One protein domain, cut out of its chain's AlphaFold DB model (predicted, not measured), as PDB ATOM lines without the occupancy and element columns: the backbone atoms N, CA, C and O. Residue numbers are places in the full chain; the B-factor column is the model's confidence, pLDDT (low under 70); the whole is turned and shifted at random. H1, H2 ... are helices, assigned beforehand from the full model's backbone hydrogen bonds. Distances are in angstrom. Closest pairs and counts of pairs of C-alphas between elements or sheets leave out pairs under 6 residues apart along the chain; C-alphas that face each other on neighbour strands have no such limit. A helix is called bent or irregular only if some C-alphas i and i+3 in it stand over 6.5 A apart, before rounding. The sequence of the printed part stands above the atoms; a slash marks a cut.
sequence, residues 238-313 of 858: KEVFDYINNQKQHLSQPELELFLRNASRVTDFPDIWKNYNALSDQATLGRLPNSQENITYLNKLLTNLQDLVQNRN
ATOM      1  N   LYS A 238     -19.521 -39.385  16.157       85.44
ATOM      2  CA  LYS A 238     -19.175 -38.515  17.288       85.44
ATOM      3  C   LYS A 238     -18.441 -37.239  16.846       85.44
ATOM      4  O   LYS A 238     -18.806 -36.171  17.317       85.44
ATOM      5  N   GLU A 239     -17.518 -37.312  15.883       88.75
ATOM      6  CA  GLU A 239     -16.847 -36.116  15.340       88.75
ATOM      7  C   GLU A 239     -17.822 -35.155  14.646       88.75
ATOM      8  O   GLU A 239     -17.612 -33.945  14.671       88.75
ATOM      9  N   VAL A 240     -18.888 -35.678  14.028       90.50
ATOM     10  CA  VAL A 240     -19.923 -34.869  13.368       90.50
ATOM     11  C   VAL A 240     -20.750 -34.116  14.410       90.50
ATOM     12  O   VAL A 240     -20.925 -32.904  14.292       90.50
ATOM     13  N   PHE A 241     -21.207 -34.803  15.463       90.94
ATOM     14  CA  PHE A 241     -21.925 -34.164  16.570       90.94
ATOM     15  C   PHE A 241     -21.037 -33.172  17.338       90.94
ATOM     16  O   PHE A 241     -21.480 -32.060  17.621       90.94
ATOM     17  N   ASP A 242     -19.780 -33.533  17.620       91.25
ATOM     18  CA  ASP A 242     -18.806 -32.653  18.271       91.25
ATOM     19  C   ASP A 242     -18.539 -31.400  17.421       91.25
ATOM     20  O   ASP A 242     -18.592 -30.293  17.952       91.25
ATOM     21  N   TYR A 243     -18.332 -31.537  16.103       94.50
ATOM     22  CA  TYR A 243     -18.156 -30.397  15.194       94.50
ATOM     23  C   TYR A 243     -19.366 -29.452  15.212       94.50
ATOM     24  O   TYR A 243     -19.174 -28.243  15.342       94.50
ATOM     25  N   ILE A 244     -20.594 -29.984  15.136       95.25
ATOM     26  CA  ILE A 244     -21.837 -29.191  15.183       95.25
ATOM     27  C   ILE A 244     -21.969 -28.469  16.537       95.25
ATOM     28  O   ILE A 244     -22.189 -27.257  16.578       95.25
ATOM     29  N   ASN A 245     -21.783 -29.179  17.655       93.81
ATOM     30  CA  ASN A 245     -21.840 -28.603  19.004       93.81
ATOM     31  C   ASN A 245     -20.727 -27.568  19.255       93.81
ATOM     32  O   ASN A 245     -20.956 -26.584  19.959       93.81
ATOM     33  N   ASN A 246     -19.557 -27.718  18.634       94.31
ATOM     34  CA  ASN A 246     -18.482 -26.726  18.687       94.31
ATOM     35  C   ASN A 246     -18.822 -25.418  17.943       94.31
ATOM     36  O   ASN A 246     -18.106 -24.436  18.117       94.31
ATOM     37  N   GLN A 247     -19.928 -25.357  17.183       94.00
ATOM     38  CA  GLN A 247     -20.451 -24.116  16.588       94.00
ATOM     39  C   GLN A 247     -21.560 -23.447  17.416       94.00
ATOM     40  O   GLN A 247     -22.088 -22.415  16.998       94.00
ATOM     41  N   LYS A 248     -21.934 -23.982  18.589       92.50
ATOM     42  CA  LYS A 248     -23.089 -23.508  19.385       92.50
ATOM     43  C   LYS A 248     -23.079 -22.014  19.721       92.50
ATOM     44  O   LYS A 248     -24.134 -21.410  19.851       92.50
ATOM     45  N   GLN A 249     -21.911 -21.381  19.832       90.38
ATOM     46  CA  GLN A 249     -21.812 -19.934  20.045       90.38
ATOM     47  C   GLN A 249     -22.314 -19.100  18.847       90.38
ATOM     48  O   GLN A 249     -22.703 -17.949  19.052       90.38
ATOM     49  N   HIS A 250     -22.354 -19.677  17.639       91.88
ATOM     50  CA  HIS A 250     -22.799 -19.064  16.376       91.88
ATOM     51  C   HIS A 250     -24.221 -19.491  15.948       91.88
ATOM     52  O   HIS A 250     -24.745 -19.014  14.934       91.88
ATOM     53  N   LEU A 251     -24.855 -20.376  16.721       94.06
ATOM     54  CA  LEU A 251     -26.203 -20.900  16.506       94.06
ATOM     55  C   LEU A 251     -27.142 -20.441  17.633       94.06
ATOM     56  O   LEU A 251     -26.710 -20.173  18.754       94.06
ATOM     57  N   SER A 252     -28.437 -20.345  17.339       95.31
ATOM     58  CA  SER A 252     -29.479 -20.371  18.371       95.31
ATOM     59  C   SER A 252     -29.814 -21.814  18.755       95.31
ATOM     60  O   SER A 252     -29.463 -22.756  18.040       95.31
ATOM     61  N   GLN A 253     -30.514 -22.000  19.876       93.69
ATOM     62  CA  GLN A 253     -30.862 -23.336  20.365       93.69
ATOM     63  C   GLN A 253     -31.687 -24.158  19.344       93.69
ATOM     64  O   GLN A 253     -31.285 -25.291  19.076       93.69
ATOM     65  N   PRO A 254     -32.743 -23.627  18.683       94.94
ATOM     66  CA  PRO A 254     -33.488 -24.395  17.678       94.94
ATOM     67  C   PRO A 254     -32.661 -24.775  16.440       94.94
ATOM     68  O   PRO A 254     -32.898 -25.820  15.838       94.94
ATOM     69  N   GLU A 255     -31.671 -23.961  16.065       95.50
ATOM     70  CA  GLU A 255     -30.764 -24.249  14.945       95.50
ATOM     71  C   GLU A 255     -29.741 -25.330  15.314       95.50
ATOM     72  O   GLU A 255     -29.493 -26.239  14.524       95.50
ATOM     73  N   LEU A 256     -29.178 -25.278  16.525       95.12
ATOM     74  CA  LEU A 256     -28.300 -26.329  17.040       95.12
ATOM     75  C   LEU A 256     -29.038 -27.676  17.109       95.12
ATOM     76  O   LEU A 256     -28.528 -28.686  16.625       95.12
ATOM     77  N   GLU A 257     -30.262 -27.679  17.644       92.44
ATOM     78  CA  GLU A 257     -31.128 -28.861  17.678       92.44
ATOM     79  C   GLU A 257     -31.447 -29.386  16.269       92.44
ATOM     80  O   GLU A 257     -31.370 -30.592  16.046       92.44
ATOM     81  N   LEU A 258     -31.738 -28.502  15.303       92.69
ATOM     82  CA  LEU A 258     -31.969 -28.862  13.899       92.69
ATOM     83  C   LEU A 258     -30.769 -29.603  13.291       92.69
ATOM     84  O   LEU A 258     -30.954 -30.667  12.697       92.69
ATOM     85  N   PHE A 259     -29.544 -29.080  13.420       93.62
ATOM     86  CA  PHE A 259     -28.365 -29.726  12.829       93.62
ATOM     87  C   PHE A 259     -28.010 -31.043  13.524       93.62
ATOM     88  O   PHE A 259     -27.759 -32.033  12.835       93.62
ATOM     89  N   LEU A 260     -28.052 -31.100  14.861       91.62
ATOM     90  CA  LEU A 260     -27.793 -32.339  15.604       91.62
ATOM     91  C   LEU A 260     -28.832 -33.424  15.259       91.62
ATOM     92  O   LEU A 260     -28.460 -34.557  14.956       91.62
ATOM     93  N   ARG A 261     -30.126 -33.084  15.221       88.56
ATOM     94  CA  ARG A 261     -31.213 -34.022  14.890       88.56
ATOM     95  C   ARG A 261     -31.191 -34.471  13.427       88.56
ATOM     96  O   ARG A 261     -31.496 -35.624  13.139       88.56
ATOM     97  N   ASN A 262     -30.776 -33.613  12.492       87.94
ATOM     98  CA  ASN A 262     -30.556 -34.039  11.107       87.94
ATOM     99  C   ASN A 262     -29.319 -34.937  10.959       87.94
ATOM    100  O   ASN A 262     -29.346 -35.830  10.115       87.94
ATOM    101  N   ALA A 263     -28.276 -34.767  11.778       88.62
ATOM    102  CA  ALA A 263     -27.116 -35.661  11.783       88.62
ATOM    103  C   ALA A 263     -27.457 -37.064  12.328       88.62
ATOM    104  O   ALA A 263     -26.961 -38.056  11.797       88.62
ATOM    105  N   SER A 264     -28.357 -37.184  13.316       85.38
ATOM    106  CA  SER A 264     -28.804 -38.497  13.815       85.38
ATOM    107  C   SER A 264     -29.710 -39.269  12.848       85.38
ATOM    108  O   SER A 264     -29.784 -40.491  12.961       85.38
ATOM    109  N   ARG A 265     -30.344 -38.618  11.856       81.81
ATOM    110  CA  ARG A 265     -31.205 -39.293  10.852       81.81
ATOM    111  C   ARG A 265     -30.488 -40.327   9.981       81.81
ATOM    112  O   ARG A 265     -31.150 -41.158   9.371       81.81
ATOM    113  N   VAL A 266     -29.160 -40.274   9.909       80.62
ATOM    114  CA  VAL A 266     -28.327 -41.253   9.189       80.62
ATOM    115  C   VAL A 266     -27.582 -42.213  10.125       80.62
ATOM    116  O   VAL A 266     -26.672 -42.900   9.669       80.62
ATOM    117  N   THR A 267     -27.938 -42.251  11.414       76.56
ATOM    118  CA  THR A 267     -27.442 -43.223  12.409       76.56
ATOM    119  C   THR A 267     -28.485 -44.306  12.679       76.56
ATOM    120  O   THR A 267     -29.680 -44.059  12.525       76.56
ATOM    121  N   ASP A 268     -28.053 -45.444  13.223       73.06
ATOM    122  CA  ASP A 268     -28.950 -46.482  13.757       73.06
ATOM    123  C   ASP A 268     -29.666 -46.062  15.065       73.06
ATOM    124  O   ASP A 268     -30.464 -46.819  15.618       73.06
ATOM    125  N   PHE A 269     -29.393 -44.854  15.586       73.81
ATOM    126  CA  PHE A 269     -29.855 -44.374  16.891       73.81
ATOM    127  C   PHE A 269     -30.588 -43.019  16.776       73.81
ATOM    128  O   PHE A 269     -30.025 -41.974  17.098       73.81
ATOM    129  N   PRO A 270     -31.871 -43.013  16.365       65.62
ATOM    130  CA  PRO A 270     -32.674 -41.817  16.071       65.62
ATOM    131  C   PRO A 270     -32.560 -40.644  17.054       65.62
ATOM    132  O   PRO A 270     -32.374 -39.499  16.648       65.62
ATOM    133  N   ASP A 271     -32.656 -40.939  18.351       75.94
ATOM    134  CA  ASP A 271     -32.667 -39.961  19.442       75.94
ATOM    135  C   ASP A 271     -31.272 -39.605  19.978       75.94
ATOM    136  O   ASP A 271     -31.158 -38.812  20.919       75.94
ATOM    137  N   ILE A 272     -30.195 -40.156  19.399       79.19
ATOM    138  CA  ILE A 272     -28.836 -39.988  19.932       79.19
ATOM    139  C   ILE A 272     -28.398 -38.525  19.979       79.19
ATOM    140  O   ILE A 272     -27.613 -38.169  20.849       79.19
ATOM    141  N   TRP A 273     -28.967 -37.647  19.143       83.38
ATOM    142  CA  TRP A 273     -28.716 -36.201  19.178       83.38
ATOM    143  C   TRP A 273     -28.955 -35.566  20.561       83.38
ATOM    144  O   TRP A 273     -28.286 -34.593  20.904       83.38
ATOM    145  N   LYS A 274     -29.850 -36.140  21.380       83.94
ATOM    146  CA  LYS A 274     -30.137 -35.696  22.757       83.94
ATOM    147  C   LYS A 274     -29.029 -36.064  23.752       83.94
ATOM    148  O   LYS A 274     -28.869 -35.385  24.758       83.94
ATOM    149  N   ASN A 275     -28.287 -37.144  23.488       81.69
ATOM    150  CA  ASN A 275     -27.360 -37.795  24.424       81.69
ATOM    151  C   ASN A 275     -26.044 -38.243  23.749       81.69
ATOM    152  O   ASN A 275     -25.422 -39.215  24.177       81.69
ATOM    153  N   TYR A 276     -25.599 -37.560  22.688       77.00
ATOM    154  CA  TYR A 276     -24.555 -38.066  21.779       77.00
ATOM    155  C   TYR A 276     -23.186 -38.286  22.449       77.00
ATOM    156  O   TYR A 276     -22.371 -39.057  21.950       77.00
ATOM    157  N   ASN A 277     -22.953 -37.672  23.613       76.44
ATOM    158  CA  ASN A 277     -21.784 -37.911  24.463       76.44
ATOM    159  C   ASN A 277     -21.673 -39.367  24.971       76.44
ATOM    160  O   ASN A 277     -20.611 -39.754  25.445       76.44
ATOM    161  N   ALA A 278     -22.736 -40.173  24.865       73.00
ATOM    162  CA  ALA A 278     -22.715 -41.608  25.156       73.00
ATOM    163  C   ALA A 278     -22.101 -42.468  24.027       73.00
ATOM    164  O   ALA A 278     -21.892 -43.666  24.217       73.00
ATOM    165  N   LEU A 279     -21.805 -41.892  22.853       73.19
ATOM    166  CA  LEU A 279     -21.114 -42.593  21.766       73.19
ATOM    167  C   LEU A 279     -19.643 -42.833  22.133       73.19
ATOM    168  O   LEU A 279     -18.876 -41.887  22.308       73.19
ATOM    169  N   SER A 280     -19.232 -44.101  22.211       66.06
ATOM    170  CA  SER A 280     -17.851 -44.467  22.543       66.06
ATOM    171  C   SER A 280     -16.876 -44.169  21.400       66.06
ATOM    172  O   SER A 280     -17.169 -44.466  20.241       66.06
ATOM    173  N   ASP A 281     -15.664 -43.725  21.729       64.62
ATOM    174  CA  ASP A 281     -14.607 -43.470  20.744       64.62
ATOM    175  C   ASP A 281     -13.991 -44.727  20.100       64.62
ATOM    176  O   ASP A 281     -13.227 -44.593  19.140       64.62
ATOM    177  N   GLN A 282     -14.285 -45.930  20.609       55.38
ATOM    178  CA  GLN A 282     -13.575 -47.168  20.252       55.38
ATOM    179  C   GLN A 282     -14.398 -48.196  19.452       55.38
ATOM    180  O   GLN A 282     -13.804 -49.033  18.775       55.38
ATOM    181  N   ALA A 283     -15.734 -48.165  19.499       46.50
ATOM    182  CA  ALA A 283     -16.569 -49.201  18.879       46.50
ATOM    183  C   ALA A 283     -16.816 -48.993  17.371       46.50
ATOM    184  O   ALA A 283     -16.939 -47.868  16.883       46.50
ATOM    185  N   THR A 284     -17.000 -50.095  16.636       49.25
ATOM    186  CA  THR A 284     -17.401 -50.110  15.214       49.25
ATOM    187  C   THR A 284     -18.761 -49.458  14.948       49.25
ATOM    188  O   THR A 284     -18.953 -48.913  13.867       49.25
ATOM    189  N   LEU A 285     -19.646 -49.409  15.951       51.72
ATOM    190  CA  LEU A 285     -20.904 -48.641  15.946       51.72
ATOM    191  C   LEU A 285     -20.701 -47.114  15.802       51.72
ATOM    192  O   LEU A 285     -21.663 -46.377  15.616       51.72
ATOM    193  N   GLY A 286     -19.466 -46.617  15.946       58.16
ATOM    194  CA  GLY A 286     -19.152 -45.188  15.929       58.16
ATOM    195  C   GLY A 286     -18.730 -44.608  14.575       58.16
ATOM    196  O   GLY A 286     -18.653 -43.386  14.476       58.16
ATOM    197  N   ARG A 287     -18.434 -45.423  13.549       65.81
ATOM    198  CA  ARG A 287     -17.994 -44.947  12.216       65.81
ATOM    199  C   ARG A 287     -19.170 -44.730  11.268       65.81
ATOM    200  O   ARG A 287     -20.177 -45.420  11.389       65.81
ATOM    201  N   LEU A 288     -19.015 -43.834  10.290       67.88
ATOM    202  CA  LEU A 288     -19.949 -43.781   9.165       67.88
ATOM    203  C   LEU A 288     -19.911 -45.125   8.401       67.88
ATOM    204  O   LEU A 288     -18.820 -45.589   8.065       67.88
ATOM    205  N   PRO A 289     -21.058 -45.764   8.106       64.44
ATOM    206  CA  PRO A 289     -21.093 -46.938   7.244       64.44
ATOM    207  C   PRO A 289     -20.719 -46.543   5.811       64.44
ATOM    208  O   PRO A 289     -20.888 -45.389   5.412       64.44
ATOM    209  N   ASN A 290     -20.323 -47.520   4.988       62.47
ATOM    210  CA  ASN A 290     -19.921 -47.328   3.582       62.47
ATOM    211  C   ASN A 290     -21.071 -46.877   2.638       62.47
ATOM    212  O   ASN A 290     -20.987 -47.029   1.419       62.47
ATOM    213  N   SER A 291     -22.157 -46.316   3.176       75.81
ATOM    214  CA  SER A 291     -23.185 -45.616   2.410       75.81
ATOM    215  C   SER A 291     -22.648 -44.260   1.952       75.81
ATOM    216  O   SER A 291     -22.691 -43.263   2.680       75.81
ATOM    217  N   GLN A 292     -22.191 -44.211   0.699       83.75
ATOM    218  CA  GLN A 292     -21.822 -42.968   0.016       83.75
ATOM    219  C   GLN A 292     -22.956 -41.927   0.058       83.75
ATOM    220  O   GLN A 292     -22.696 -40.729   0.097       83.75
ATOM    221  N   GLU A 293     -24.217 -42.368   0.097       83.88
ATOM    222  CA  GLU A 293     -25.377 -41.487   0.231       83.88
ATOM    223  C   GLU A 293     -25.410 -40.776   1.595       83.88
ATOM    224  O   GLU A 293     -25.606 -39.561   1.646       83.88
ATOM    225  N   ASN A 294     -25.150 -41.494   2.695       84.31
ATOM    226  CA  ASN A 294     -25.100 -40.903   4.037       84.31
ATOM    227  C   ASN A 294     -23.889 -39.965   4.191       84.31
ATOM    228  O   ASN A 294     -24.015 -38.897   4.789       84.31
ATOM    229  N   ILE A 295     -22.741 -40.313   3.596       87.94
ATOM    230  CA  ILE A 295     -21.548 -39.450   3.545       87.94
ATOM    231  C   ILE A 295     -21.850 -38.157   2.767       87.94
ATOM    232  O   ILE A 295     -21.563 -37.060   3.249       87.94
ATOM    233  N   THR A 296     -22.482 -38.249   1.595       88.81
ATOM    234  CA  THR A 296     -22.904 -37.079   0.802       88.81
ATOM    235  C   THR A 296     -23.932 -36.223   1.551       88.81
ATOM    236  O   THR A 296     -23.833 -34.996   1.547       88.81
ATOM    237  N   TYR A 297     -24.890 -36.851   2.242       88.00
ATOM    238  CA  TYR A 297     -25.885 -36.160   3.063       88.00
ATOM    239  C   TYR A 297     -25.247 -35.375   4.219       88.00
ATOM    240  O   TYR A 297     -25.566 -34.201   4.409       88.00
ATOM    241  N   LEU A 298     -24.312 -35.979   4.960       90.31
ATOM    242  CA  LEU A 298     -23.632 -35.304   6.067       90.31
ATOM    243  C   LEU A 298     -22.738 -34.161   5.581       90.31
ATOM    244  O   LEU A 298     -22.786 -33.082   6.162       90.31
ATOM    245  N   ASN A 299     -22.003 -34.337   4.481       93.19
ATOM    246  CA  ASN A 299     -21.239 -33.239   3.881       93.19
ATOM    247  C   ASN A 299     -22.159 -32.070   3.466       93.19
ATOM    248  O   ASN A 299     -21.890 -30.927   3.830       93.19
ATOM    249  N   LYS A 300     -23.303 -32.345   2.814       91.75
ATOM    250  CA  LYS A 300     -24.337 -31.330   2.514       91.75
ATOM    251  C   LYS A 300     -24.837 -30.631   3.789       91.75
ATOM    252  O   LYS A 300     -25.014 -29.413   3.785       91.75
ATOM    253  N   LEU A 301     -25.072 -31.377   4.870       93.25
ATOM    254  CA  LEU A 301     -25.549 -30.843   6.148       93.25
ATOM    255  C   LEU A 301     -24.519 -29.905   6.803       93.25
ATOM    256  O   LEU A 301     -24.894 -28.820   7.245       93.25
ATOM    257  N   LEU A 302     -23.237 -30.285   6.820       95.38
ATOM    258  CA  LEU A 302     -22.164 -29.469   7.401       95.38
ATOM    259  C   LEU A 302     -21.846 -28.231   6.547       95.38
ATOM    260  O   LEU A 302     -21.691 -27.145   7.103       95.38
ATOM    261  N   THR A 303     -21.860 -28.340   5.214       95.06
ATOM    262  CA  THR A 303     -21.798 -27.167   4.323       95.06
ATOM    263  C   THR A 303     -22.992 -26.237   4.541       95.06
ATOM    264  O   THR A 303     -22.806 -25.032   4.636       95.06
ATOM    265  N   ASN A 304     -24.214 -26.754   4.714       94.75
ATOM    266  CA  ASN A 304     -25.373 -25.906   5.012       94.75
ATOM    267  C   ASN A 304     -25.286 -25.222   6.394       94.75
ATOM    268  O   ASN A 304     -25.802 -24.114   6.544       94.75
ATOM    269  N   LEU A 305     -24.614 -25.829   7.382       95.50
ATOM    270  CA  LEU A 305     -24.302 -25.189   8.669       95.50
ATOM    271  C   LEU A 305     -23.302 -24.041   8.472       95.50
ATOM    272  O   LEU A 305     -23.551 -22.923   8.923       95.50
ATOM    273  N   GLN A 306     -22.208 -24.290   7.750       94.56
ATOM    274  CA  GLN A 306     -21.219 -23.268   7.410       94.56
ATOM    275  C   GLN A 306     -21.855 -22.108   6.627       94.56
ATOM    276  O   GLN A 306     -21.675 -20.952   7.008       94.56
ATOM    277  N   ASP A 307     -22.683 -22.406   5.625       94.38
ATOM    278  CA  ASP A 307     -23.433 -21.411   4.862       94.38
ATOM    279  C   ASP A 307     -24.371 -20.594   5.758       94.38
ATOM    280  O   ASP A 307     -24.425 -19.377   5.603       94.38
ATOM    281  N   LEU A 308     -25.097 -21.214   6.701       94.81
ATOM    282  CA  LEU A 308     -25.952 -20.488   7.656       94.81
ATOM    283  C   LEU A 308     -25.140 -19.485   8.480       94.81
ATOM    284  O   LEU A 308     -25.577 -18.352   8.689       94.81
ATOM    285  N   VAL A 309     -23.979 -19.918   8.973       93.25
ATOM    286  CA  VAL A 309     -23.131 -19.136   9.877       93.25
ATOM    287  C   VAL A 309     -22.371 -18.032   9.133       93.25
ATOM    288  O   VAL A 309     -22.230 -16.938   9.676       93.25
ATOM    289  N   GLN A 310     -21.965 -18.252   7.881       91.62
ATOM    290  CA  GLN A 310     -21.349 -17.223   7.034       91.62
ATOM    291  C   GLN A 310     -22.374 -16.214   6.495       91.62
ATOM    292  O   GLN A 310     -22.095 -15.020   6.470       91.62
ATOM    293  N   ASN A 311     -23.575 -16.662   6.112       90.00
ATOM    294  CA  ASN A 311     -24.608 -15.819   5.491       90.00
ATOM    295  C   ASN A 311     -25.594 -15.197   6.499       90.00
ATOM    296  O   ASN A 311     -26.626 -14.644   6.102       90.00
ATOM    297  N   ARG A 312     -25.301 -15.252   7.808       83.25
ATOM    298  CA  ARG A 312     -26.010 -14.441   8.814       83.25
ATOM    299  C   ARG A 312     -26.050 -12.981   8.351       83.25
ATOM    300  O   ARG A 312     -25.081 -12.466   7.815       83.25
ATOM    301  N   ASN A 313     -27.161 -12.304   8.621       85.44
ATOM    302  CA  ASN A 313     -27.458 -10.930   8.192       85.44
ATOM    303  C   ASN A 313     -27.809 -10.720   6.703       85.44
ATOM    304  O   ASN A 313     -28.289  -9.629   6.390       85.44
TER     305      ASN A 313
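What this domain is: This is residues 238 to 313 of the 858 residues of the protein "YSIRK_signal domain-containing protein" of Staphylococcus kloosii (UniProt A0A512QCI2). Three helices stand side by side as a small, loosely formed up-and-down bundle, their centres making a triangle: H1 and H3 run one way, and H2 runs back between them in the chain. A long stretch without a named element, residues 265 to 291, loops round the end of the bundle where H1 begins, H2 ends and H3 begins. The printed part has 76 residues with three named helices, H1, H2 and H3 in that order, and no named strand, so its class is all helix. The whole is compact, with a radius of gyration of the C-alphas of 12.5 A, and elongated, spanning 41 by 25 by 18 A.

Where its parts are: H1 takes residues 238 to 245 and begins at C-alpha 238, at (-19.175, -38.515, 17.288); it measures 10.4 A from first to last C-alpha. H2 takes residues 253 to 264 and measures 16.6 A, from C-alpha 253 at (-30.862, -23.336, 20.365) to C-alpha 264. H3, the longest helix, takes residues 292 to 310, measures 26.7 A and ends at C-alpha 310, at (-21.349, -17.223, 7.034). None of the three helices is bent.

How they stand to each other: H1 and H2 touch and form a helical hairpin, at a shallow tilt of 17 degrees, opposite ways. Their closest C-alphas, those of Phe 241 and Leu 260, are 6.2 A apart. H2 and H3 touch and form a second helical hairpin, at a shallow tilt of 14 degrees, opposite ways. H2 touches H3 with residues 259 to 263 alone, and H3 touches H2 with residues 298 to 305 alone; the closest C-alphas of the two helices are those of Ala 263 and Leu 298, 6.7 A apart. H1 and H3 are close but not clearly touching, with the C-alphas of Ile 244 and Leu 302 the closest at 7.8 A. They run the same way at a shallow tilt of 21 degrees. In H1, H2 and H3 every O i to N i+4 pair is within hydrogen-bond range.

The domain as a whole: The two C-alphas farthest apart are those of Ala 283 and Asn 313, at 41.2 A, and the first and last printed C-alphas, of Lys 238 and Asn 313, are 30.2 A apart. The printed part has no cut. The link from H1 to H2, 7 residues, is short, and the link from H2 to H3, 27 residues, is long. The C-alphas of that long link lie 8 to 19 A from the mean of all C-alphas. The mean pLDDT of the printed part is 83.7; 12 residues are under 70, namely residue 270 and residues 280 to 290, which lie in the long link.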